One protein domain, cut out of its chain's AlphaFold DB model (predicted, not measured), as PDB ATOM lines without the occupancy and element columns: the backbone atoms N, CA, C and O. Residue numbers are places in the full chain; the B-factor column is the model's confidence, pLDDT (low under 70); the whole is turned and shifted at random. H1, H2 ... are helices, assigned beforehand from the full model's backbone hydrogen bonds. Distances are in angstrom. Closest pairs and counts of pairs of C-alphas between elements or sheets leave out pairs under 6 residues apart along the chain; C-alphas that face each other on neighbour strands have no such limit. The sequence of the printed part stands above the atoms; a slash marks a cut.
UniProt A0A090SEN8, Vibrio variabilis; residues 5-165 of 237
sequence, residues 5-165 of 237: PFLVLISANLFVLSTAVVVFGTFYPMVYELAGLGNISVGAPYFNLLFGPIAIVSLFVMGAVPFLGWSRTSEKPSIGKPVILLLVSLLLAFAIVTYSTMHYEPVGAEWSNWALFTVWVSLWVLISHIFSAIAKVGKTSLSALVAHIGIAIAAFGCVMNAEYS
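AT A GLANCE: This is residues 5 to 165 of the 237 residues of a protein of Vibrio variabilis (UniProt A0A090SEN8). The longest helix, H1, packs along H2, H2 on H4, and H3 crosses H4 on the side away from H2, with H5 packed beside H4. The 161 printed residues, with five named helices, H1 to H5, are all helix in class. The whole is only just loose, close to compact: radius of gyration of the C-alphas 18.6 A, spans 61 by 41 by 23 A.

IN THESE COORDINATES: H1, residues 5 to 34, runs 42.5 A from C-alpha 5 at (93.260, 71.380, 31.484). H2 is residues 44 to 67, 34.4 A; H3 80 to 103, 34.5 A; H4 113 to 134, 31.9 A; H5 142 to 164, 32.5 A, ending at (69.583, 99.830, 22.593).

HOW THE PARTS SIT: H1 and H2 form a hairpin, closest C-alphas Ser 11 and Ser 58, 6.1 A, at a shallow tilt of 15 degrees. The hub H4 touches H2 at Gly 63 and Val 125, closest C-alphas 3.9 A. H4 touches H3 at a steep tilt of 46 degrees, closest C-alphas Ala 93 and Trp 120, 4.9 A. H4 and H5 form a hairpin, closest C-alphas Ser 122 and Ala 152, 4.5 A; H2, H4 and H5 make a bundle, helices side by side. Every O i to N i+4 pair is within hydrogen-bond range in H3, H4 and H5, but 24 of 26 in H1 and 15 of 20 in H2.

THE WHOLE: The printed part has no cut. The link H2 to H3 is long, 12 residues. Residues 71 to 78, 104 to 110 and 138 to 140 have pLDDT under 70.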
ATOM      1  N   PRO A   5      93.523  71.474  30.046       88.44
ATOM      2  CA  PRO A   5      93.260  71.380  31.484       88.44
ATOM      3  C   PRO A   5      93.546  72.686  32.234       88.44
ATOM      4  O   PRO A   5      92.814  73.049  33.147       88.44
ATOM      5  N   PHE A   6      94.577  73.424  31.813       90.00
ATOM      6  CA  PHE A   6      94.897  74.723  32.396       90.00
ATOM      7  C   PHE A   6      93.809  75.769  32.115       90.00
ATOM      8  O   PHE A   6      93.400  76.470  33.036       90.00
ATOM      9  N   LEU A   7      93.293  75.847  30.880       90.31
ATOM     10  CA  LEU A   7      92.171  76.747  30.582       90.31
ATOM     11  C   LEU A   7      90.889  76.333  31.304       90.31
ATOM     12  O   LEU A   7      90.188  77.201  31.802       90.31
ATOM     13  N   VAL A   8      90.611  75.031  31.423       89.25
ATOM     14  CA  VAL A   8      89.462  74.534  32.198       89.25
ATOM     15  C   VAL A   8      89.559  74.981  33.657       89.25
ATOM     16  O   VAL A   8      88.570  75.449  34.213       89.25
ATOM     17  N   LEU A   9      90.750  74.902  34.263       92.94
ATOM     18  CA  LEU A   9      90.970  75.385  35.627       92.94
ATOM     19  C   LEU A   9      90.726  76.896  35.734       92.94
ATOM     20  O   LEU A   9      90.045  77.336  36.658       92.94
ATOM     21  N   ILE A  10      91.239  77.688  34.789       94.38
ATOM     22  CA  ILE A  10      90.992  79.137  34.752       94.38
ATOM     23  C   ILE A  10      89.494  79.422  34.632       94.38
ATOM     24  O   ILE A  10      88.958  80.174  35.441       94.38
ATOM     25  N   SER A  11      88.803  78.795  33.678       92.44
ATOM     26  CA  SER A  11      87.362  78.974  33.476       92.44
ATOM     27  C   SER A  11      86.553  78.595  34.715       92.44
ATOM     28  O   SER A  11      85.623  79.314  35.063       92.44
ATOM     29  N   ALA A  12      86.922  77.521  35.418       94.56
ATOM     30  CA  ALA A  12      86.264  77.132  36.662       94.56
ATOM     31  C   ALA A  12      86.427  78.200  37.759       94.56
ATOM     32  O   ALA A  12      85.453  78.555  38.417       94.56
ATOM     33  N   ASN A  13      87.627  78.764  37.922       96.19
ATOM     34  CA  ASN A  13      87.865  79.837  38.893       96.19
ATOM     35  C   ASN A  13      87.126  81.130  38.519       96.19
ATOM     36  O   ASN A  13      86.526  81.762  39.384       96.19
ATOM     37  N   LEU A  14      87.116  81.504  37.235       96.31
ATOM     38  CA  LEU A  14      86.356  82.659  36.742       96.31
ATOM     39  C   LEU A  14      84.847  82.476  36.936       96.31
ATOM     40  O   LEU A  14      84.145  83.438  37.251       96.31
ATOM     41  N   PHE A  15      84.347  81.248  36.788       94.94
ATOM     42  CA  PHE A  15      82.951  80.922  37.057       94.94
ATOM     43  C   PHE A  15      82.619  81.068  38.546       94.94
ATOM     44  O   PHE A  15      81.656  81.748  38.885       94.94
ATOM     45  N   VAL A  16      83.452  80.521  39.437       97.12
ATOM     46  CA  VAL A  16      83.289  80.687  40.895       97.12
ATOM     47  C   VAL A  16      83.319  82.165  41.286       97.12
ATOM     48  O   VAL A  16      82.466  82.614  42.051       97.12
ATOM     49  N   LEU A  17      84.251  82.941  40.727       97.00
ATOM     50  CA  LEU A  17      84.345  84.377  40.983       97.00
ATOM     51  C   LEU A  17      83.101  85.122  40.481       97.00
ATOM     52  O   LEU A  17      82.541  85.936  41.211       97.00
ATOM     53  N   SER A  18      82.627  84.799  39.275       95.25
ATOM     54  CA  SER A  18      81.366  85.320  38.731       95.25
ATOM     55  C   SER A  18      80.190  85.038  39.666       95.25
ATOM     56  O   SER A  18      79.417  85.943  39.974       95.25
ATOM     57  N   THR A  19      80.069  83.803  40.164       95.56
ATOM     58  CA  THR A  19      79.018  83.435  41.123       95.56
ATOM     59  C   THR A  19      79.143  84.232  42.419       95.56
ATOM     60  O   THR A  19      78.138  84.746  42.903       95.56
ATOM     61  N   ALA A  20      80.353  84.398  42.958       95.69
ATOM     62  CA  ALA A  20      80.578  85.192  44.162       95.69
ATOM     63  C   ALA A  20      80.152  86.656  43.968       95.69
ATOM     64  O   ALA A  20      79.430  87.189  44.805       95.69
ATOM     65  N   VAL A  21      80.523  87.289  42.849       95.25
ATOM     66  CA  VAL A  21      80.117  88.671  42.530       95.25
ATOM     67  C   VAL A  21      78.596  88.809  42.491       95.25
ATOM     68  O   VAL A  21      78.062  89.767  43.048       95.25
ATOM     69  N   VAL A  22      77.898  87.849  41.877       93.81
ATOM     70  CA  VAL A  22      76.428  87.853  41.798       93.81
ATOM     71  C   VAL A  22      75.792  87.648  43.170       93.81
ATOM     72  O   VAL A  22      74.899  88.405  43.549       93.81
ATOM     73  N   VAL A  23      76.273  86.675  43.945       94.38
ATOM     74  CA  VAL A  23      75.780  86.411  45.305       94.38
ATOM     75  C   VAL A  23      75.998  87.630  46.201       94.38
ATOM     76  O   VAL A  23      75.054  88.114  46.813       94.38
ATOM     77  N   PHE A  24      77.198  88.204  46.242       93.12
ATOM     78  CA  PHE A  24      77.430  89.396  47.058       93.12
ATOM     79  C   PHE A  24      76.656  90.609  46.542       93.12
ATOM     80  O   PHE A  24      76.059  91.312  47.345       93.12
ATOM     81  N   GLY A  25      76.570  90.825  45.228       91.81
ATOM     82  CA  GLY A  25      75.806  91.942  44.665       91.81
ATOM     83  C   GLY A  25      74.313  91.903  45.009       91.81
ATOM     84  O   GLY A  25      73.694  92.952  45.156       91.81
ATOM     85  N   THR A  26      73.745  90.704  45.170       91.62
ATOM     86  CA  THR A  26      72.316  90.504  45.463       91.62
ATOM     87  C   THR A  26      72.007  90.434  46.956       91.62
ATOM     88  O   THR A  26      71.050  91.056  47.410       91.62
ATOM     89  N   PHE A  27      72.813  89.713  47.737       92.44
ATOM     90  CA  PHE A  27      72.558  89.509  49.167       92.44
ATOM     91  C   PHE A  27      73.128  90.618  50.054       92.44
ATOM     92  O   PHE A  27      72.591  90.854  51.135       92.44
ATOM     93  N   TYR A  28      74.187  91.317  49.630       91.06
ATOM     94  CA  TYR A  28      74.806  92.357  50.457       91.06
ATOM     95  C   TYR A  28      73.836  93.490  50.834       91.06
ATOM     96  O   TYR A  28      73.764  93.794  52.024       91.06
ATOM     97  N   PRO A  29      73.038  94.066  49.907       91.25
ATOM     98  CA  PRO A  29      72.023  95.065  50.255       91.25
ATOM     99  C   PRO A  29      71.061  94.605  51.352       91.25
ATOM    100  O   PRO A  29      70.809  95.336  52.304       91.25
ATOM    101  N   MET A  30      70.585  93.362  51.248       91.38
ATOM    102  CA  MET A  30      69.640  92.774  52.195       91.38
ATOM    103  C   MET A  30      70.264  92.602  53.582       91.38
ATOM    104  O   MET A  30      69.657  92.956  54.585       91.38
ATOM    105  N   VAL A  31      71.492  92.082  53.657       92.81
ATOM    106  CA  VAL A  31      72.203  91.926  54.936       92.81
ATOM    107  C   VAL A  31      72.502  93.287  55.566       92.81
ATOM    108  O   VAL A  31      72.387  93.440  56.781       92.81
ATOM    109  N   TYR A  32      72.861  94.279  54.751       93.50
ATOM    110  CA  TYR A  32      73.143  95.639  55.204       93.50
ATOM    111  C   TYR A  32      71.898  96.318  55.801       93.50
ATOM    112  O   TYR A  32      71.981  96.920  56.874       93.50
ATOM    113  N   GLU A  33      70.741  96.147  55.155       92.44
ATOM    114  CA  GLU A  33      69.441  96.602  55.660       92.44
ATOM    115  C   GLU A  33      69.066  95.895  56.973       92.44
ATOM    116  O   GLU A  33      68.729  96.553  57.959       92.44
ATOM    117  N   LEU A  34      69.219  94.567  57.041       93.31
ATOM    118  CA  LEU A  34      68.943  93.781  58.253       93.31
ATOM    119  C   LEU A  34      69.851  94.143  59.437       93.31
ATOM    120  O   LEU A  34      69.437  94.028  60.589       93.31
ATOM    121  N   ALA A  35      71.078  94.595  59.170       94.69
ATOM    122  CA  ALA A  35      72.003  95.075  60.192       94.69
ATOM    123  C   ALA A  35      71.651  96.479  60.727       94.69
ATOM    124  O   ALA A  35      72.324  96.971  61.634       94.69
ATOM    125  N   GLY A  36      70.623  97.141  60.179       93.44
ATOM    126  CA  GLY A  36      70.204  98.481  60.590       93.44
ATOM    127  C   GLY A  36      71.152  99.598  60.140       93.44
ATOM    128  O   GLY A  36      71.094 100.702  60.676       93.44
ATOM    129  N   LEU A  37      72.028  99.332  59.163       91.44
ATOM    130  CA  LEU A  37      73.031 100.290  58.675       91.44
ATOM    131  C   LEU A  37      72.486 101.237  57.585       91.44
ATOM    132  O   LEU A  37      73.215 102.090  57.070       91.44
ATOM    133  N   GLY A  38      71.203 101.094  57.242       89.94
ATOM    134  CA  GLY A  38      70.493 101.858  56.217       89.94
ATOM    135  C   GLY A  38      70.186 101.025  54.974       89.94
ATOM    136  O   GLY A  38      70.331  99.808  54.980       89.94
ATOM    137  N   ASN A  39      69.785 101.698  53.895       84.06
ATOM    138  CA  ASN A  39      69.426 101.054  52.634       84.06
ATOM    139  C   ASN A  39      70.450 101.407  51.557       84.06
ATOM    140  O   ASN A  39      70.626 102.577  51.215       84.06
ATOM    141  N   ILE A  40      71.110 100.385  51.015       86.12
ATOM    142  CA  ILE A  40      72.007 100.507  49.865       86.12
ATOM    143  C   ILE A  40      71.337  99.818  48.683       86.12
ATOM    144  O   ILE A  40      70.798  98.728  48.822       86.12
ATOM    145  N   SER A  41      71.396 100.441  47.509       83.38
ATOM    146  CA  SER A  41      70.995  99.810  46.253       83.38
ATOM    147  C   SER A  41      72.232  99.534  45.409       83.38
ATOM    148  O   SER A  41      73.104 100.393  45.268       83.38
ATOM    149  N   VAL A  42      72.312  98.326  44.858       84.62
ATOM    150  CA  VAL A  42      73.384  97.901  43.959       84.62
ATOM    151  C   VAL A  42      72.785  97.764  42.564       84.62
ATOM    152  O   VAL A  42      71.962  96.888  42.318       84.62
ATOM    153  N   GLY A  43      73.174  98.665  41.662       82.94
ATOM    154  CA  GLY A  43      72.664  98.721  40.290       82.94
ATOM    155  C   GLY A  43      73.677  98.273  39.234       82.94
ATOM    156  O   GLY A  43      74.749  97.746  39.544       82.94
ATOM    157  N   ALA A  44      73.356  98.558  37.969       82.00
ATOM    158  CA  ALA A  44      74.185  98.225  36.808       82.00
ATOM    159  C   ALA A  44      75.675  98.621  36.932       82.00
ATOM    160  O   ALA A  44      76.517  97.796  36.577       82.00
ATOM    161  N   PRO A  45      76.059  99.791  37.493       85.75
ATOM    162  CA  PRO A  45      77.473 100.166  37.601       85.75
ATOM    163  C   PRO A  45      78.336  99.163  38.379       85.75
ATOM    164  O   PRO A  45      79.472  98.904  37.991       85.75
ATOM    165  N   TYR A  46      77.798  98.558  39.444       89.31
ATOM    166  CA  TYR A  46      78.520  97.559  40.239       89.31
ATOM    167  C   TYR A  46      78.795  96.286  39.432       89.31
ATOM    168  O   TYR A  46      79.925  95.794  39.398       89.31
ATOM    169  N   PHE A  47      77.774  95.769  38.743       89.50
ATOM    170  CA  PHE A  47      77.913  94.563  37.927       89.50
ATOM    171  C   PHE A  47      78.782  94.809  36.696       89.50
ATOM    172  O   PHE A  47      79.637  93.984  36.386       89.50
ATOM    173  N   ASN A  48      78.654  95.962  36.045       87.94
ATOM    174  CA  ASN A  48      79.501  96.314  34.907       87.94
ATOM    175  C   ASN A  48      80.977  96.402  35.315       87.94
ATOM    176  O   ASN A  48      81.840  95.940  34.573       87.94
ATOM    177  N   LEU A  49      81.264  96.925  36.511       90.50
ATOM    178  CA  LEU A  49      82.626  97.030  37.030       90.50
ATOM    179  C   LEU A  49      83.231  95.672  37.409       90.50
ATOM    180  O   LEU A  49      84.398  95.427  37.114       90.50
ATOM    181  N   LEU A  50      82.471  94.805  38.084       92.75
ATOM    182  CA  LEU A  50      83.005  93.552  38.631       92.75
ATOM    183  C   LEU A  50      82.770  92.353  37.712       92.75
ATOM    184  O   LEU A  50      83.702  91.610  37.416       92.75
ATOM    185  N   PHE A  51      81.536  92.155  37.251       91.94
ATOM    186  CA  PHE A  51      81.160  91.012  36.420       91.94
ATOM    187  C   PHE A  51      81.598  91.193  34.962       91.94
ATOM    188  O   PHE A  51      82.096  90.242  34.364       91.94
ATOM    189  N   GLY A  52      81.479  92.405  34.406       91.88
ATOM    190  CA  GLY A  52      81.848  92.717  33.016       91.88
ATOM    191  C   GLY A  52      83.250  92.228  32.605       91.88
ATOM    192  O   GLY A  52      83.357  91.426  31.668       91.88
ATOM    193  N   PRO A  53      84.330  92.610  33.319       93.56
ATOM    194  CA  PRO A  53      85.678  92.131  33.014       93.56
ATOM    195  C   PRO A  53      85.807  90.606  33.105       93.56
ATOM    196  O   PRO A  53      86.424  89.982  32.241       93.56
ATOM    197  N   ILE A  54      85.209  89.989  34.130       95.69
ATOM    198  CA  ILE A  54      85.275  88.534  34.339       95.69
ATOM    199  C   ILE A  54      84.579  87.803  33.188       95.69
ATOM    200  O   ILE A  54      85.120  86.822  32.670       95.69
ATOM    201  N   ALA A  55      83.413  88.288  32.757       94.88
ATOM    202  CA  ALA A  55      82.663  87.726  31.642       94.88
ATOM    203  C   ALA A  55      83.463  87.799  30.333       94.88
ATOM    204  O   ALA A  55      83.591  86.791  29.637       94.88
ATOM    205  N   ILE A  56      84.085  88.946  30.039       95.94
ATOM    206  CA  ILE A  56      84.914  89.122  28.837       95.94
ATOM    207  C   ILE A  56      86.119  88.182  28.843       95.94
ATOM    208  O   ILE A  56      86.366  87.493  27.851       95.94
ATOM    209  N   VAL A  57      86.842  88.092  29.964       96.44
ATOM    210  CA  VAL A  57      87.980  87.166  30.092       96.44
ATOM    211  C   VAL A  57      87.513  85.712  29.958       96.44
ATOM    212  O   VAL A  57      88.172  84.912  29.293       96.44
ATOM    213  N   SER A  58      86.354  85.369  30.525       96.06
ATOM    214  CA  SER A  58      85.774  84.023  30.427       96.06
ATOM    215  C   SER A  58      85.445  83.646  28.983       96.06
ATOM    216  O   SER A  58      85.825  82.563  28.533       96.06
ATOM    217  N   LEU A  59      84.799  84.546  28.236       96.81
ATOM    218  CA  LEU A  59      84.481  84.357  26.816       96.81
ATOM    219  C   LEU A  59      85.751  84.284  25.957       96.81
ATOM    220  O   LEU A  59      85.865  83.427  25.080       96.81
ATOM    221  N   PHE A  60      86.749  85.117  26.248       96.69
ATOM    222  CA  PHE A  60      88.035  85.075  25.556       96.69
ATOM    223  C   PHE A  60      88.721  83.707  25.705       96.69
ATOM    224  O   PHE A  60      89.114  83.087  24.710       96.69
ATOM    225  N   VAL A  61      88.807  83.206  26.944       94.62
ATOM    226  CA  VAL A  61      89.352  81.875  27.259       94.62
ATOM    227  C   VAL A  61      88.544  80.779  26.565       94.62
ATOM    228  O   VAL A  61      89.128  79.872  25.968       94.62
ATOM    229  N   MET A  62      87.215  80.884  26.590       93.81
ATOM    230  CA  MET A  62      86.291  79.930  25.975       93.81
ATOM    231  C   MET A  62      86.531  79.775  24.468       93.81
ATOM    232  O   MET A  62      86.608  78.649  23.976       93.81
ATOM    233  N   GLY A  63      86.727  80.869  23.729       93.25
ATOM    234  CA  GLY A  63      86.977  80.799  22.284       93.25
ATOM    235  C   GLY A  63      88.331  80.178  21.917       93.25
ATOM    236  O   GLY A  63      88.477  79.631  20.827       93.25
ATOM    237  N   ALA A  64      89.304  80.164  22.835       91.38
ATOM    238  CA  ALA A  64      90.609  79.534  22.612       91.38
ATOM    239  C   ALA A  64      90.601  78.003  22.796       91.38
ATOM    240  O   ALA A  64      91.489  77.313  22.283       91.38
ATOM    241  N   VAL A  65      89.608  77.452  23.506       88.50
ATOM    242  CA  VAL A  65      89.533  76.023  23.859       88.50
ATOM    243  C   VAL A  65      89.622  75.076  22.651       88.50
ATOM    244  O   VAL A  65      90.365  74.093  22.755       88.50
ATOM    245  N   PRO A  66      88.943  75.307  21.506       87.62
ATOM    246  CA  PRO A  66      88.962  74.368  20.383       87.62
ATOM    247  C   PRO A  66      90.366  74.087  19.827       87.62
ATOM    248  O   PRO A  66      90.651  72.969  19.401       87.62
ATOM    249  N   PHE A  67      91.276  75.062  19.918       85.94
ATOM    250  CA  PHE A  67      92.611  75.004  19.316       85.94
ATOM    251  C   PHE A  67      93.690  74.383  20.210       85.94
ATOM    252  O   PHE A  67      94.834  74.233  19.779       85.94
ATOM    253  N   LEU A  68      93.358  74.022  21.452       85.31
ATOM    254  CA  LEU A  68      94.321  73.458  22.397       85.31
ATOM    255  C   LEU A  68      94.257  71.926  22.476       85.31
ATOM    256  O   LEU A  68      93.203  71.302  22.347       85.31
ATOM    257  N   GLY A  69      95.405  71.303  22.738       78.31
ATOM    258  CA  GLY A  69      95.517  69.872  23.027       78.31
ATOM    259  C   GLY A  69      95.227  69.540  24.496       78.31
ATOM    260  O   GLY A  69      95.367  70.390  25.381       78.31
ATOM    261  N   TRP A  70      94.834  68.287  24.761       77.19
ATOM    262  CA  TRP A  70      94.663  67.767  26.128       77.19
ATOM    263  C   TRP A  70      96.004  67.412  26.780       77.19
ATOM    264  O   TRP A  70      96.193  67.641  27.970       77.19
ATOM    265  N   SER A  71      96.949  66.897  25.986       67.00
ATOM    266  CA  SER A  71      98.301  66.556  26.428       67.00
ATOM    267  C   SER A  71      99.335  67.502  25.821       67.00
ATOM    268  O   SER A  71      99.157  68.025  24.722       67.00
ATOM    269  N   ARG A  72     100.464  67.661  26.516       61.28
ATOM    270  CA  ARG A  72     101.654  68.360  26.003       61.28
ATOM    271  C   ARG A  72     102.314  67.635  24.820       61.28
ATOM    272  O   ARG A  72     103.097  68.253  24.112       61.28
ATOM    273  N   THR A  73     102.006  66.351  24.622       58.06
ATOM    274  CA  THR A  73     102.519  65.506  23.527       58.06
ATOM    275  C   THR A  73     101.629  65.492  22.284       58.06
ATOM    276  O   THR A  73     101.999  64.894  21.279       58.06
ATOM    277  N   SER A  74     100.453  66.125  22.340       60.81
ATOM    278  CA  SER A  74      99.609  66.327  21.161       60.81
ATOM    279  C   SER A  74     100.340  67.210  20.140       60.81
ATOM    280  O   SER A  74     101.159  68.040  20.536       60.81
ATOM    281  N   GLU A  75     100.062  67.026  18.842       60.09
ATOM    282  CA  GLU A  75     100.633  67.829  17.748       60.09
ATOM    283  C   GLU A  75     100.712  69.316  18.114       60.09
ATOM    284  O   GLU A  75      99.794  69.861  18.736       60.09
ATOM    285  N   LYS A  76     101.825  69.973  17.752       60.22
ATOM    286  CA  LYS A  76     102.060  71.378  18.105       60.22
ATOM    287  C   LYS A  76     100.850  72.215  17.666       60.22
ATOM    288  O   LYS A  76     100.566  72.258  16.468       60.22
ATOM    289  N   PRO A  77     100.149  72.891  18.595       64.81
ATOM    290  CA  PRO A  77      99.000  73.701  18.229       64.81
ATOM    291  C   PRO A  77      99.455  74.806  17.273       64.81
ATOM    292  O   PRO A  77     100.406  75.539  17.553       64.81
ATOM    293  N   SER A  78      98.798  74.906  16.116       69.69
ATOM    294  CA  SER A  78      99.053  75.986  15.164       69.69
ATOM    295  C   SER A  78      98.551  77.296  15.768       69.69
ATOM    296  O   SER A  78      97.348  77.475  15.929       69.69
ATOM    297  N   ILE A  79      99.467  78.203  16.108       74.81
ATOM    298  CA  ILE A  79      99.146  79.518  16.690       74.81
ATOM    299  C   ILE A  79      98.563  80.475  15.637       74.81
ATOM    300  O   ILE A  79      97.784  81.358  15.973       74.81
ATOM    301  N   GLY A  80      98.879  80.284  14.352       83.81
ATOM    302  CA  GLY A  80      98.442  81.199  13.291       83.81
ATOM    303  C   GLY A  80      96.924  81.227  13.096       83.81
ATOM    304  O   GLY A  80      96.329  82.297  13.033       83.81
ATOM    305  N   LYS A  81      96.277  80.056  13.062       85.75
ATOM    306  CA  LYS A  81      94.821  79.946  12.854       85.75
ATOM    307  C   LYS A  81      93.983  80.664  13.929       85.75
ATOM    308  O   LYS A  81      93.157  81.485  13.538       85.75
ATOM    309  N   PRO A  82      94.167  80.419  15.244       88.81
ATOM    310  CA  PRO A  82      93.394  81.116  16.268       88.81
ATOM    311  C   PRO A  82      93.642  82.626  16.252       88.81
ATOM    312  O   PRO A  82      92.694  83.380  16.413       88.81
ATOM    313  N   VAL A  83      94.873  83.082  15.991       93.25
ATOM    314  CA  VAL A  83      95.170  84.522  15.899       93.25
ATOM    315  C   VAL A  83      94.431  85.169  14.725       93.25
ATOM    316  O   VAL A  83      93.834  86.226  14.899       93.25
ATOM    317  N   ILE A  84      94.407  84.529  13.552       94.25
ATOM    318  CA  ILE A  84      93.658  85.037  12.391       94.25
ATOM    319  C   ILE A  84      92.167  85.136  12.719       94.25
ATOM    320  O   ILE A  84      91.564  86.180  12.495       94.25
ATOM    321  N   LEU A  85      91.574  84.081  13.282       95.06
ATOM    322  CA  LEU A  85      90.153  84.076  13.640       95.06
ATOM    323  C   LEU A  85      89.828  85.126  14.715       95.06
ATOM    324  O   LEU A  85      88.778  85.765  14.648       95.06
ATOM    325  N   LEU A  86      90.744  85.360  15.656       96.19
ATOM    326  CA  LEU A  86      90.614  86.396  16.677       96.19
ATOM    327  C   LEU A  86      90.600  87.794  16.047       96.19
ATOM    328  O   LEU A  86      89.723  88.596  16.367       96.19
ATOM    329  N   LEU A  87      91.510  88.070  15.111       96.94
ATOM    330  CA  LEU A  87      91.555  89.346  14.391       96.94
ATOM    331  C   LEU A  87      90.341  89.539  13.473       96.94
ATOM    332  O   LEU A  87      89.780  90.630  13.432       96.94
ATOM    333  N   VAL A  88      89.891  88.483  12.789       97.31
ATOM    334  CA  VAL A  88      88.663  88.518  11.973       97.31
ATOM    335  C   VAL A  88      87.451  88.839  12.846       97.31
ATOM    336  O   VAL A  88      86.646  89.690  12.478       97.31
ATOM    337  N   SER A  89      87.337  88.215  14.023       97.56
ATOM    338  CA  SER A  89      86.248  88.517  14.957       97.56
ATOM    339  C   SER A  89      86.302  89.951  15.493       97.56
ATOM    340  O   SER A  89      85.251  90.558  15.677       97.56
ATOM    341  N   LEU A  90      87.501  90.515  15.696       97.25
ATOM    342  CA  LEU A  90      87.675  91.905  16.127       97.25
ATOM    343  C   LEU A  90      87.242  92.882  15.033       97.25
ATOM    344  O   LEU A  90      86.505  93.823  15.307       97.25
ATOM    345  N   LEU A  91      87.668  92.634  13.793       97.31
ATOM    346  CA  LEU A  91      87.292  93.457  12.647       97.31
ATOM    347  C   LEU A  91      85.776  93.425  12.428       97.31
ATOM    348  O   LEU A  91      85.166  94.467  12.209       97.31
ATOM    349  N   LEU A  92      85.161  92.245  12.548       96.94
ATOM    350  CA  LEU A  92      83.713  92.100  12.431       96.94
ATOM    351  C   LEU A  92      82.970  92.803  13.575       96.94
ATOM    352  O   LEU A  92      81.972  93.469  13.323       96.94
ATOM    353  N   ALA A  93      83.465  92.705  14.811       95.12
ATOM    354  CA  ALA A  93      82.896  93.428  15.945       95.12
ATOM    355  C   ALA A  93      82.964  94.941  15.742       95.12
ATOM    356  O   ALA A  93      81.965  95.625  15.938       95.12
ATOM    357  N   PHE A  94      84.112  95.449  15.293       94.00
ATOM    358  CA  PHE A  94      84.277  96.861  14.979       94.00
ATOM    359  C   PHE A  94      83.312  97.308  13.874       94.00
ATOM    360  O   PHE A  94      82.653  98.331  14.027       94.00
ATOM    361  N   ALA A  95      83.166  96.521  12.803       93.50
ATOM    362  CA  ALA A  95      82.207  96.798  11.733       93.50
ATOM    363  C   ALA A  95      80.754  96.814  12.235       93.50
ATOM    364  O   ALA A  95      80.003  97.713  11.876       93.50
ATOM    365  N   ILE A  96      80.361  95.859  13.087       91.19
ATOM    366  CA  ILE A  96      79.009  95.806  13.667       91.19
ATOM    367  C   ILE A  96      78.759  97.019  14.558       91.19
ATOM    368  O   ILE A  96      77.762  97.703  14.369       91.19
ATOM    369  N   VAL A  97      79.666  97.308  15.493       89.19
ATOM    370  CA  VAL A  97      79.523  98.428  16.434       89.19
ATOM    371  C   VAL A  97      79.454  99.752  15.681       89.19
ATOM    372  O   VAL A  97      78.518 100.510  15.882       89.19
ATOM    373  N   THR A  98      80.386 100.008  14.757       88.00
ATOM    374  CA  THR A  98      80.399 101.254  13.968       88.00
ATOM    375  C   THR A  98      79.160 101.401  13.092       88.00
ATOM    376  O   THR A  98      78.559 102.471  13.074       88.00
ATOM    377  N   TYR A  99      78.733 100.333  12.413       88.25
ATOM    378  CA  TYR A  99      77.492 100.335  11.642       88.25
ATOM    379  C   TYR A  99      76.278 100.628  12.532       88.25
ATOM    380  O   TYR A  99      75.443 101.463  12.187       88.25
ATOM    381  N   SER A 100      76.203  99.989  13.700       84.56
ATOM    382  CA  SER A 100      75.132 100.214  14.665       84.56
ATOM    383  C   SER A 100      75.109 101.647  15.197       84.56
ATOM    384  O   SER A 100      74.037 102.247  15.232       84.56
ATOM    385  N   THR A 101      76.266 102.216  15.548       80.12
ATOM    386  CA  THR A 101      76.382 103.610  16.004       80.12
ATOM    387  C   THR A 101      75.980 104.600  14.908       80.12
ATOM    388  O   THR A 101      75.287 105.564  15.197       80.12
ATOM    389  N   MET A 102      76.348 104.363  13.644       80.75
ATOM    390  CA  MET A 102      76.029 105.286  12.542       80.75
ATOM    391  C   MET A 102      74.561 105.259  12.093       80.75
ATOM    392  O   MET A 102      74.078 106.252  11.555       80.75
ATOM    393  N   HIS A 103      73.867 104.125  12.236       76.56
ATOM    394  CA  HIS A 103      72.529 103.935  11.661       76.56
ATOM    395  C   HIS A 103      71.392 103.857  12.678       76.56
ATOM    396  O   HIS A 103      70.245 104.099  12.307       76.56
ATOM    397  N   TYR A 104      71.686 103.485  13.922       68.94
ATOM    398  CA  TYR A 104      70.664 103.179  14.922       68.94
ATOM    399  C   TYR A 104      70.864 103.936  16.226       68.94
ATOM    400  O   TYR A 104      70.392 103.459  17.251       68.94
ATOM    401  N   GLU A 105      71.567 105.069  16.194       59.97
ATOM    402  CA  GLU A 105      71.812 105.913  17.360       59.97
ATOM    403  C   GLU A 105      70.477 106.210  18.075       59.97
ATOM    404  O   GLU A 105      69.649 106.965  17.556       59.97
ATOM    405  N   PRO A 106      70.202 105.606  19.248       55.28
ATOM    406  CA  PRO A 106      69.175 106.132  20.126       55.28
ATOM    407  C   PRO A 106      69.692 107.500  20.558       55.28
ATOM    408  O   PRO A 106      70.844 107.606  20.978       55.28
ATOM    409  N   VAL A 107      68.872 108.537  20.410       48.69
ATOM    410  CA  VAL A 107      69.235 109.941  20.648       48.69
ATOM    411  C   VAL A 107      70.173 110.099  21.863       48.69
ATOM    412  O   VAL A 107      69.741 110.021  23.013       48.69
ATOM    413  N   GLY A 108      71.469 110.320  21.600       48.75
ATOM    414  CA  GLY A 108      72.492 110.624  22.609       48.75
ATOM    415  C   GLY A 108      73.240 109.450  23.267       48.75
ATOM    416  O   GLY A 108      73.885 109.690  24.289       48.75
ATOM    417  N   ALA A 109      73.182 108.218  22.746       50.72
ATOM    418  CA  ALA A 109      73.939 107.083  23.293       50.72
ATOM    419  C   ALA A 109      75.183 106.732  22.450       50.72
ATOM    420  O   ALA A 109      75.092 106.073  21.414       50.72
ATOM    421  N   GLU A 110      76.369 107.113  22.935       64.94
ATOM    422  CA  GLU A 110      77.629 106.536  22.460       64.94
ATOM    423  C   GLU A 110      77.725 105.087  22.950       64.94
ATOM    424  O   GLU A 110      77.607 104.823  24.148       64.94
ATOM    425  N   TRP A 111      77.951 104.144  22.030       72.19
ATOM    426  CA  TRP A 111      78.135 102.744  22.400       72.19
ATOM    427  C   TRP A 111      79.291 102.596  23.388       72.19
ATOM    428  O   TRP A 111      80.399 103.087  23.149       72.19
ATOM    429  N   SER A 112      79.059 101.880  24.486       76.94
ATOM    430  CA  SER A 112      80.088 101.696  25.507       76.94
ATOM    431  C   SER A 112      81.317 100.968  24.948       76.94
ATOM    432  O   SER A 112      81.202 100.013  24.180       76.94
ATOM    433  N   ASN A 113      82.518 101.304  25.434       81.69
ATOM    434  CA  ASN A 113      83.719 100.495  25.178       81.69
ATOM    435  C   ASN A 113      83.499  99.015  25.557       81.69
ATOM    436  O   ASN A 113      84.020  98.113  24.898       81.69
ATOM    437  N   TRP A 114      82.683  98.753  26.586       85.56
ATOM    438  CA  TRP A 114      82.291  97.401  26.990       85.56
ATOM    439  C   TRP A 114      81.502  96.656  25.908       85.56
ATOM    440  O   TRP A 114      81.644  95.433  25.795       85.56
ATOM    441  N   ALA A 115      80.734  97.372  25.084       88.94
ATOM    442  CA  ALA A 115      79.987  96.799  23.976       88.94
ATOM    443  C   ALA A 115      80.911  96.195  22.929       88.94
ATOM    444  O   ALA A 115      80.767  95.021  22.584       88.94
ATOM    445  N   LEU A 116      81.928  96.950  22.506       92.44
ATOM    446  CA  LEU A 116      82.909  96.469  21.537       92.44
ATOM    447  C   LEU A 116      83.614  95.202  22.025       92.44
ATOM    448  O   LEU A 116      83.673  94.212  21.293       92.44
ATOM    449  N   PHE A 117      84.112  95.205  23.265       94.81
ATOM    450  CA  PHE A 117      84.800  94.037  23.814       94.81
ATOM    451  C   PHE A 117      83.878  92.824  23.921       94.81
ATOM    452  O   PHE A 117      84.288  91.729  23.540       94.81
ATOM    453  N   THR A 118      82.638  93.007  24.380       95.12
ATOM    454  CA  THR A 118      81.672  91.910  24.549       95.12
ATOM    455  C   THR A 118      81.239  91.324  23.207       95.12
ATOM    456  O   THR A 118      81.235  90.100  23.049       95.12
ATOM    457  N   VAL A 119      80.941  92.171  22.213       96.25
ATOM    458  CA  VAL A 119      80.630  91.732  20.843       96.25
ATOM    459  C   VAL A 119      81.814  90.971  20.254       96.25
ATOM    460  O   VAL A 119      81.636  89.871  19.728       96.25
ATOM    461  N   TRP A 120      83.029  91.502  20.402       97.50
ATOM    462  CA  TRP A 120      84.239  90.849  19.912       97.50
ATOM    463  C   TRP A 120      84.439  89.458  20.502       97.50
ATOM    464  O   TRP A 120      84.543  88.493  19.742       97.50
ATOM    465  N   VAL A 121      84.460  89.316  21.829       98.00
ATOM    466  CA  VAL A 121      84.703  88.001  22.442       98.00
ATOM    467  C   VAL A 121      83.554  87.019  22.193       98.00
ATOM    468  O   VAL A 121      83.793  85.816  22.102       98.00
ATOM    469  N   SER A 122      82.324  87.505  21.997       97.88
ATOM    470  CA  SER A 122      81.183  86.668  21.596       97.88
ATOM    471  C   SER A 122      81.363  86.122  20.175       97.88
ATOM    472  O   SER A 122      81.234  84.916  19.946       97.88
ATOM    473  N   LEU A 123      81.745  86.976  19.221       97.94
ATOM    474  CA  LEU A 123      82.050  86.558  17.847       97.94
ATOM    475  C   LEU A 123      83.275  85.649  17.785       97.94
ATOM    476  O   LEU A 123      83.287  84.685  17.020       97.94
ATOM    477  N   TRP A 124      84.285  85.913  18.611       98.12
ATOM    478  CA  TRP A 124      85.458  85.059  18.762       98.12
ATOM    479  C   TRP A 124      85.067  83.631  19.150       98.12
ATOM    480  O   TRP A 124      85.509  82.679  18.498       98.12
ATOM    481  N   VAL A 125      84.205  83.463  20.159       97.31
ATOM    482  CA  VAL A 125      83.688  82.146  20.561       97.31
ATOM    483  C   VAL A 125      82.918  81.499  19.412       97.31
ATOM    484  O   VAL A 125      83.197  80.345  19.072       97.31
ATOM    485  N   LEU A 126      81.994  82.233  18.789       96.94
ATOM    486  CA  LEU A 126      81.131  81.729  17.721       96.94
ATOM    487  C   LEU A 126      81.939  81.246  16.507       96.94
ATOM    488  O   LEU A 126      81.818  80.090  16.097       96.94
ATOM    489  N   ILE A 127      82.820  82.095  15.974       96.12
ATOM    490  CA  ILE A 127      83.646  81.797  14.796       96.12
ATOM    491  C   ILE A 127      84.599  80.637  15.090       96.12
ATOM    492  O   ILE A 127      84.730  79.726  14.271       96.12
ATOM    493  N   SER A 128      85.226  80.621  16.268       94.00
ATOM    494  CA  SER A 128      86.170  79.565  16.650       94.00
ATOM    495  C   SER A 128      85.520  78.189  16.723       94.00
ATOM    496  O   SER A 128      86.080  77.213  16.217       94.00
ATOM    497  N   HIS A 129      84.329  78.097  17.317       93.25
ATOM    498  CA  HIS A 129      83.619  76.826  17.467       93.25
ATOM    499  C   HIS A 129      83.031  76.335  16.141       93.25
ATOM    500  O   HIS A 129      83.159  75.149  15.831       93.25
ATOM    501  N   ILE A 130      82.465  77.235  15.327       93.25
ATOM    502  CA  ILE A 130      81.975  76.896  13.981       93.25
ATOM    503  C   ILE A 130      83.131  76.425  13.097       93.25
ATOM    504  O   ILE A 130      83.046  75.360  12.483       93.25
ATOM    505  N   PHE A 131      84.244  77.164  13.078       92.00
ATOM    506  CA  PHE A 131      85.427  76.774  12.319       92.00
ATOM    507  C   PHE A 131      85.953  75.412  12.775       92.00
ATOM    508  O   PHE A 131      86.229  74.553  11.942       92.00
ATOM    509  N   SER A 132      86.053  75.184  14.087       88.88
ATOM    510  CA  SER A 132      86.529  73.911  14.628       88.88
ATOM    511  C   SER A 132      85.651  72.731  14.210       88.88
ATOM    512  O   SER A 132      86.186  71.657  13.937       88.88
ATOM    513  N   ALA A 133      84.332  72.923  14.130       89.19
ATOM    514  CA  ALA A 133      83.399  71.892  13.688       89.19
ATOM    515  C   ALA A 133      83.514  71.603  12.185       89.19
ATOM    516  O   ALA A 133      83.607  70.441  11.789       89.19
ATOM    517  N   ILE A 134      83.566  72.648  11.352       89.75
ATOM    518  CA  ILE A 134      83.660  72.515   9.888       89.75
ATOM    519  C   ILE A 134      85.018  71.933   9.482       89.75
ATOM    520  O   ILE A 134      85.088  70.976   8.712       89.75
ATOM    521  N   ALA A 135      86.104  72.473  10.034       86.75
ATOM    522  CA  ALA A 135      87.466  72.036   9.744       86.75
ATOM    523  C   ALA A 135      87.865  70.753  10.498       86.75
ATOM    524  O   ALA A 135      89.008  70.312  10.372       86.75
ATOM    525  N   LYS A 136      86.946  70.161  11.282       80.75
ATOM    526  CA  LYS A 136      87.158  68.949  12.098       80.75
ATOM    527  C   LYS A 136      88.427  69.034  12.956       80.75
ATOM    528  O   LYS A 136      89.181  68.069  13.095       80.75
ATOM    529  N   VAL A 137      88.682  70.218  13.515       72.56
ATOM    530  CA  VAL A 137      89.841  70.476  14.375       72.56
ATOM    531  C   VAL A 137      89.556  69.861  15.744       72.56
ATOM    532  O   VAL A 137      88.773  70.383  16.532       72.56
ATOM    533  N   GLY A 138      90.186  68.718  16.018       67.44
ATOM    534  CA  GLY A 138      89.985  67.959  17.253       67.44
ATOM    535  C   GLY A 138      88.625  67.249  17.341       67.44
ATOM    536  O   GLY A 138      87.812  67.268  16.423       67.44
ATOM    537  N   LYS A 139      88.372  66.586  18.477       69.12
ATOM    538  CA  LYS A 139      87.072  65.967  18.785       69.12
ATOM    539  C   LYS A 139      86.146  67.016  19.403       69.12
ATOM    540  O   LYS A 139      86.088  67.146  20.626       69.12
ATOM    541  N   THR A 140      85.461  67.798  18.577       69.00
ATOM    542  CA  THR A 140      84.438  68.741  19.046       69.00
ATOM    543  C   THR A 140      83.172  67.976  19.425       69.00
ATOM    544  O   THR A 140      82.511  67.408  18.558       69.00
ATOM    545  N   SER A 141      82.826  67.949  20.713       83.06
ATOM    546  CA  SER A 141      81.528  67.418  21.144       83.06
ATOM    547  C   SER A 141      80.408  68.346  20.680       83.06
ATOM    548  O   SER A 141      80.497  69.558  20.892       83.06
ATOM    549  N   LEU A 142      79.332  67.788  20.121       87.19
ATOM    550  CA  LEU A 142      78.140  68.556  19.752       87.19
ATOM    551  C   LEU A 142      77.546  69.291  20.964       87.19
ATOM    552  O   LEU A 142      77.174  70.453  20.848       87.19
ATOM    553  N   SER A 143      77.534  68.655  22.142       88.38
ATOM    554  CA  SER A 143      77.042  69.278  23.378       88.38
ATOM    555  C   SER A 143      77.852  70.512  23.764       88.38
ATOM    556  O   SER A 143      77.286  71.548  24.101       88.38
ATOM    557  N   ALA A 144      79.179  70.425  23.653       87.19
ATOM    558  CA  ALA A 144      80.060  71.548  23.926       87.19
ATOM    559  C   ALA A 144      79.849  72.662  22.896       87.19
ATOM    560  O   ALA A 144      79.807  73.828  23.263       87.19
ATOM    561  N   LEU A 145      79.692  72.323  21.616       90.94
ATOM    562  CA  LEU A 145      79.459  73.317  20.572       90.94
ATOM    563  C   LEU A 145      78.161  74.097  20.811       90.94
ATOM    564  O   LEU A 145      78.186  75.324  20.806       90.94
ATOM    565  N   VAL A 146      77.060  73.393  21.085       94.12
ATOM    566  CA  VAL A 146      75.762  74.018  21.374       94.12
ATOM    567  C   VAL A 146      75.842  74.893  22.627       94.12
ATOM    568  O   VAL A 146      75.378  76.029  22.598       94.12
ATOM    569  N   ALA A 147      76.478  74.410  23.699       93.31
ATOM    570  CA  ALA A 147      76.608  75.165  24.944       93.31
ATOM    571  C   ALA A 147      77.410  76.466  24.762       93.31
ATOM    572  O   ALA A 147      76.943  77.537  25.142       93.31
ATOM    573  N   HIS A 148      78.594  76.398  24.149       93.75
ATOM    574  CA  HIS A 148      79.452  77.575  23.991       93.75
ATOM    575  C   HIS A 148      78.880  78.585  22.987       93.75
ATOM    576  O   HIS A 148      78.931  79.787  23.240       93.75
ATOM    577  N   ILE A 149      78.288  78.121  21.877       95.62
ATOM    578  CA  ILE A 149      77.599  79.013  20.930       95.62
ATOM    579  C   ILE A 149      76.385  79.668  21.597       95.62
ATOM    580  O   ILE A 149      76.181  80.866  21.424       95.62
ATOM    581  N   GLY A 150      75.614  78.925  22.396       96.75
ATOM    582  CA  GLY A 150      74.487  79.479  23.147       96.75
ATOM    583  C   GLY A 150      74.911  80.611  24.086       96.75
ATOM    584  O   GLY A 150      74.286  81.668  24.088       96.75
ATOM    585  N   ILE A 151      76.017  80.431  24.817       96.56
ATOM    586  CA  ILE A 151      76.584  81.475  25.686       96.56
ATOM    587  C   ILE A 151      77.034  82.695  24.872       96.56
ATOM    588  O   ILE A 151      76.763  83.824  25.273       96.56
ATOM    589  N   ALA A 152      77.683  82.489  23.722       97.25
ATOM    590  CA  ALA A 152      78.107  83.585  22.852       97.25
ATOM    591  C   ALA A 152      76.919  84.400  22.316       97.25
ATOM    592  O   ALA A 152      76.953  85.628  22.339       97.25
ATOM    593  N   ILE A 153      75.852  83.725  21.873       97.50
ATOM    594  CA  ILE A 153      74.622  84.381  21.406       97.50
ATOM    595  C   ILE A 153      73.952  85.137  22.556       97.50
ATOM    596  O   ILE A 153      73.520  86.269  22.360       97.50
ATOM    597  N   ALA A 154      73.889  84.545  23.751       97.12
ATOM    598  CA  ALA A 154      73.317  85.198  24.924       97.12
ATOM    599  C   ALA A 154      74.100  86.462  25.307       97.12
ATOM    600  O   ALA A 154      73.496  87.515  25.476       97.12
ATOM    601  N   ALA A 155      75.433  86.391  25.372       95.88
ATOM    602  CA  ALA A 155      76.283  87.541  25.680       95.88
ATOM    603  C   ALA A 155      76.141  88.661  24.636       95.88
ATOM    604  O   ALA A 155      75.993  89.829  25.000       95.88
ATOM    605  N   PHE A 156      76.113  88.301  23.349       95.31
ATOM    606  CA  PHE A 156      75.830  89.243  22.268       95.31
ATOM    607  C   PHE A 156      74.441  89.883  22.426       95.31
ATOM    608  O   PHE A 156      74.312  91.101  22.374       95.31
ATOM    609  N   GLY A 157      73.401  89.086  22.683       93.25
ATOM    610  CA  GLY A 157      72.040  89.583  22.884       93.25
ATOM    611  C   GLY A 157      71.912  90.517  24.089       93.25
ATOM    612  O   GLY A 157      71.269  91.558  23.980       93.25
ATOM    613  N   CYS A 158      72.565  90.191  25.209       91.00
ATOM    614  CA  CYS A 158      72.595  91.041  26.400       91.00
ATOM    615  C   CYS A 158      73.180  92.418  26.097       91.00
ATOM    616  O   CYS A 158      72.607  93.421  26.513       91.00
ATOM    617  N   VAL A 159      74.296  92.480  25.364       89.50
ATOM    618  CA  VAL A 159      74.936  93.768  25.082       89.50
ATOM    619  C   VAL A 159      74.181  94.570  24.029       89.50
ATOM    620  O   VAL A 159      74.020  95.769  24.205       89.50
ATOM    621  N   MET A 160      73.602  93.923  23.011       86.62
ATOM    622  CA  MET A 160      72.678  94.611  22.101       86.62
ATOM    623  C   MET A 160      71.492  95.196  22.874       86.62
ATOM    624  O   MET A 160      71.152  96.359  22.696       86.62
ATOM    625  N   ASN A 161      70.876  94.421  23.769       87.25
ATOM    626  CA  ASN A 161      69.761  94.917  24.568       87.25
ATOM    627  C   ASN A 161      70.169  96.088  25.472       87.25
ATOM    628  O   ASN A 161      69.413  97.050  25.561       87.25
ATOM    629  N   ALA A 162      71.346  96.025  26.097       83.56
ATOM    630  CA  ALA A 162      71.848  97.096  26.949       83.56
ATOM    631  C   ALA A 162      72.082  98.399  26.168       83.56
ATOM    632  O   ALA A 162      71.611  99.444  26.598       83.56
ATOM    633  N   GLU A 163      72.744  98.336  25.009       82.50
ATOM    634  CA  GLU A 163      73.076  99.535  24.219       82.50
ATOM    635  C   GLU A 163      71.853 100.140  23.505       82.50
ATOM    636  O   GLU A 163      71.800 101.346  23.284       82.50
ATOM    637  N   TYR A 164      70.838  99.332  23.174       80.25
ATOM    638  CA  TYR A 164      69.583  99.830  22.593       80.25
ATOM    639  C   TYR A 164      68.538 100.257  23.639       80.25
ATOM    640  O   TYR A 164      67.485 100.781  23.269       80.25
ATOM    641  N   SER A 165      68.797 100.048  24.933       78.31
ATOM    642  CA  SER A 165      67.901 100.491  26.007       78.31
ATOM    643  C   SER A 165      68.266 101.907  26.445       78.31
ATOM    644  O   SER A 165      69.237 102.115  27.167       78.31
TER     645      SER A 165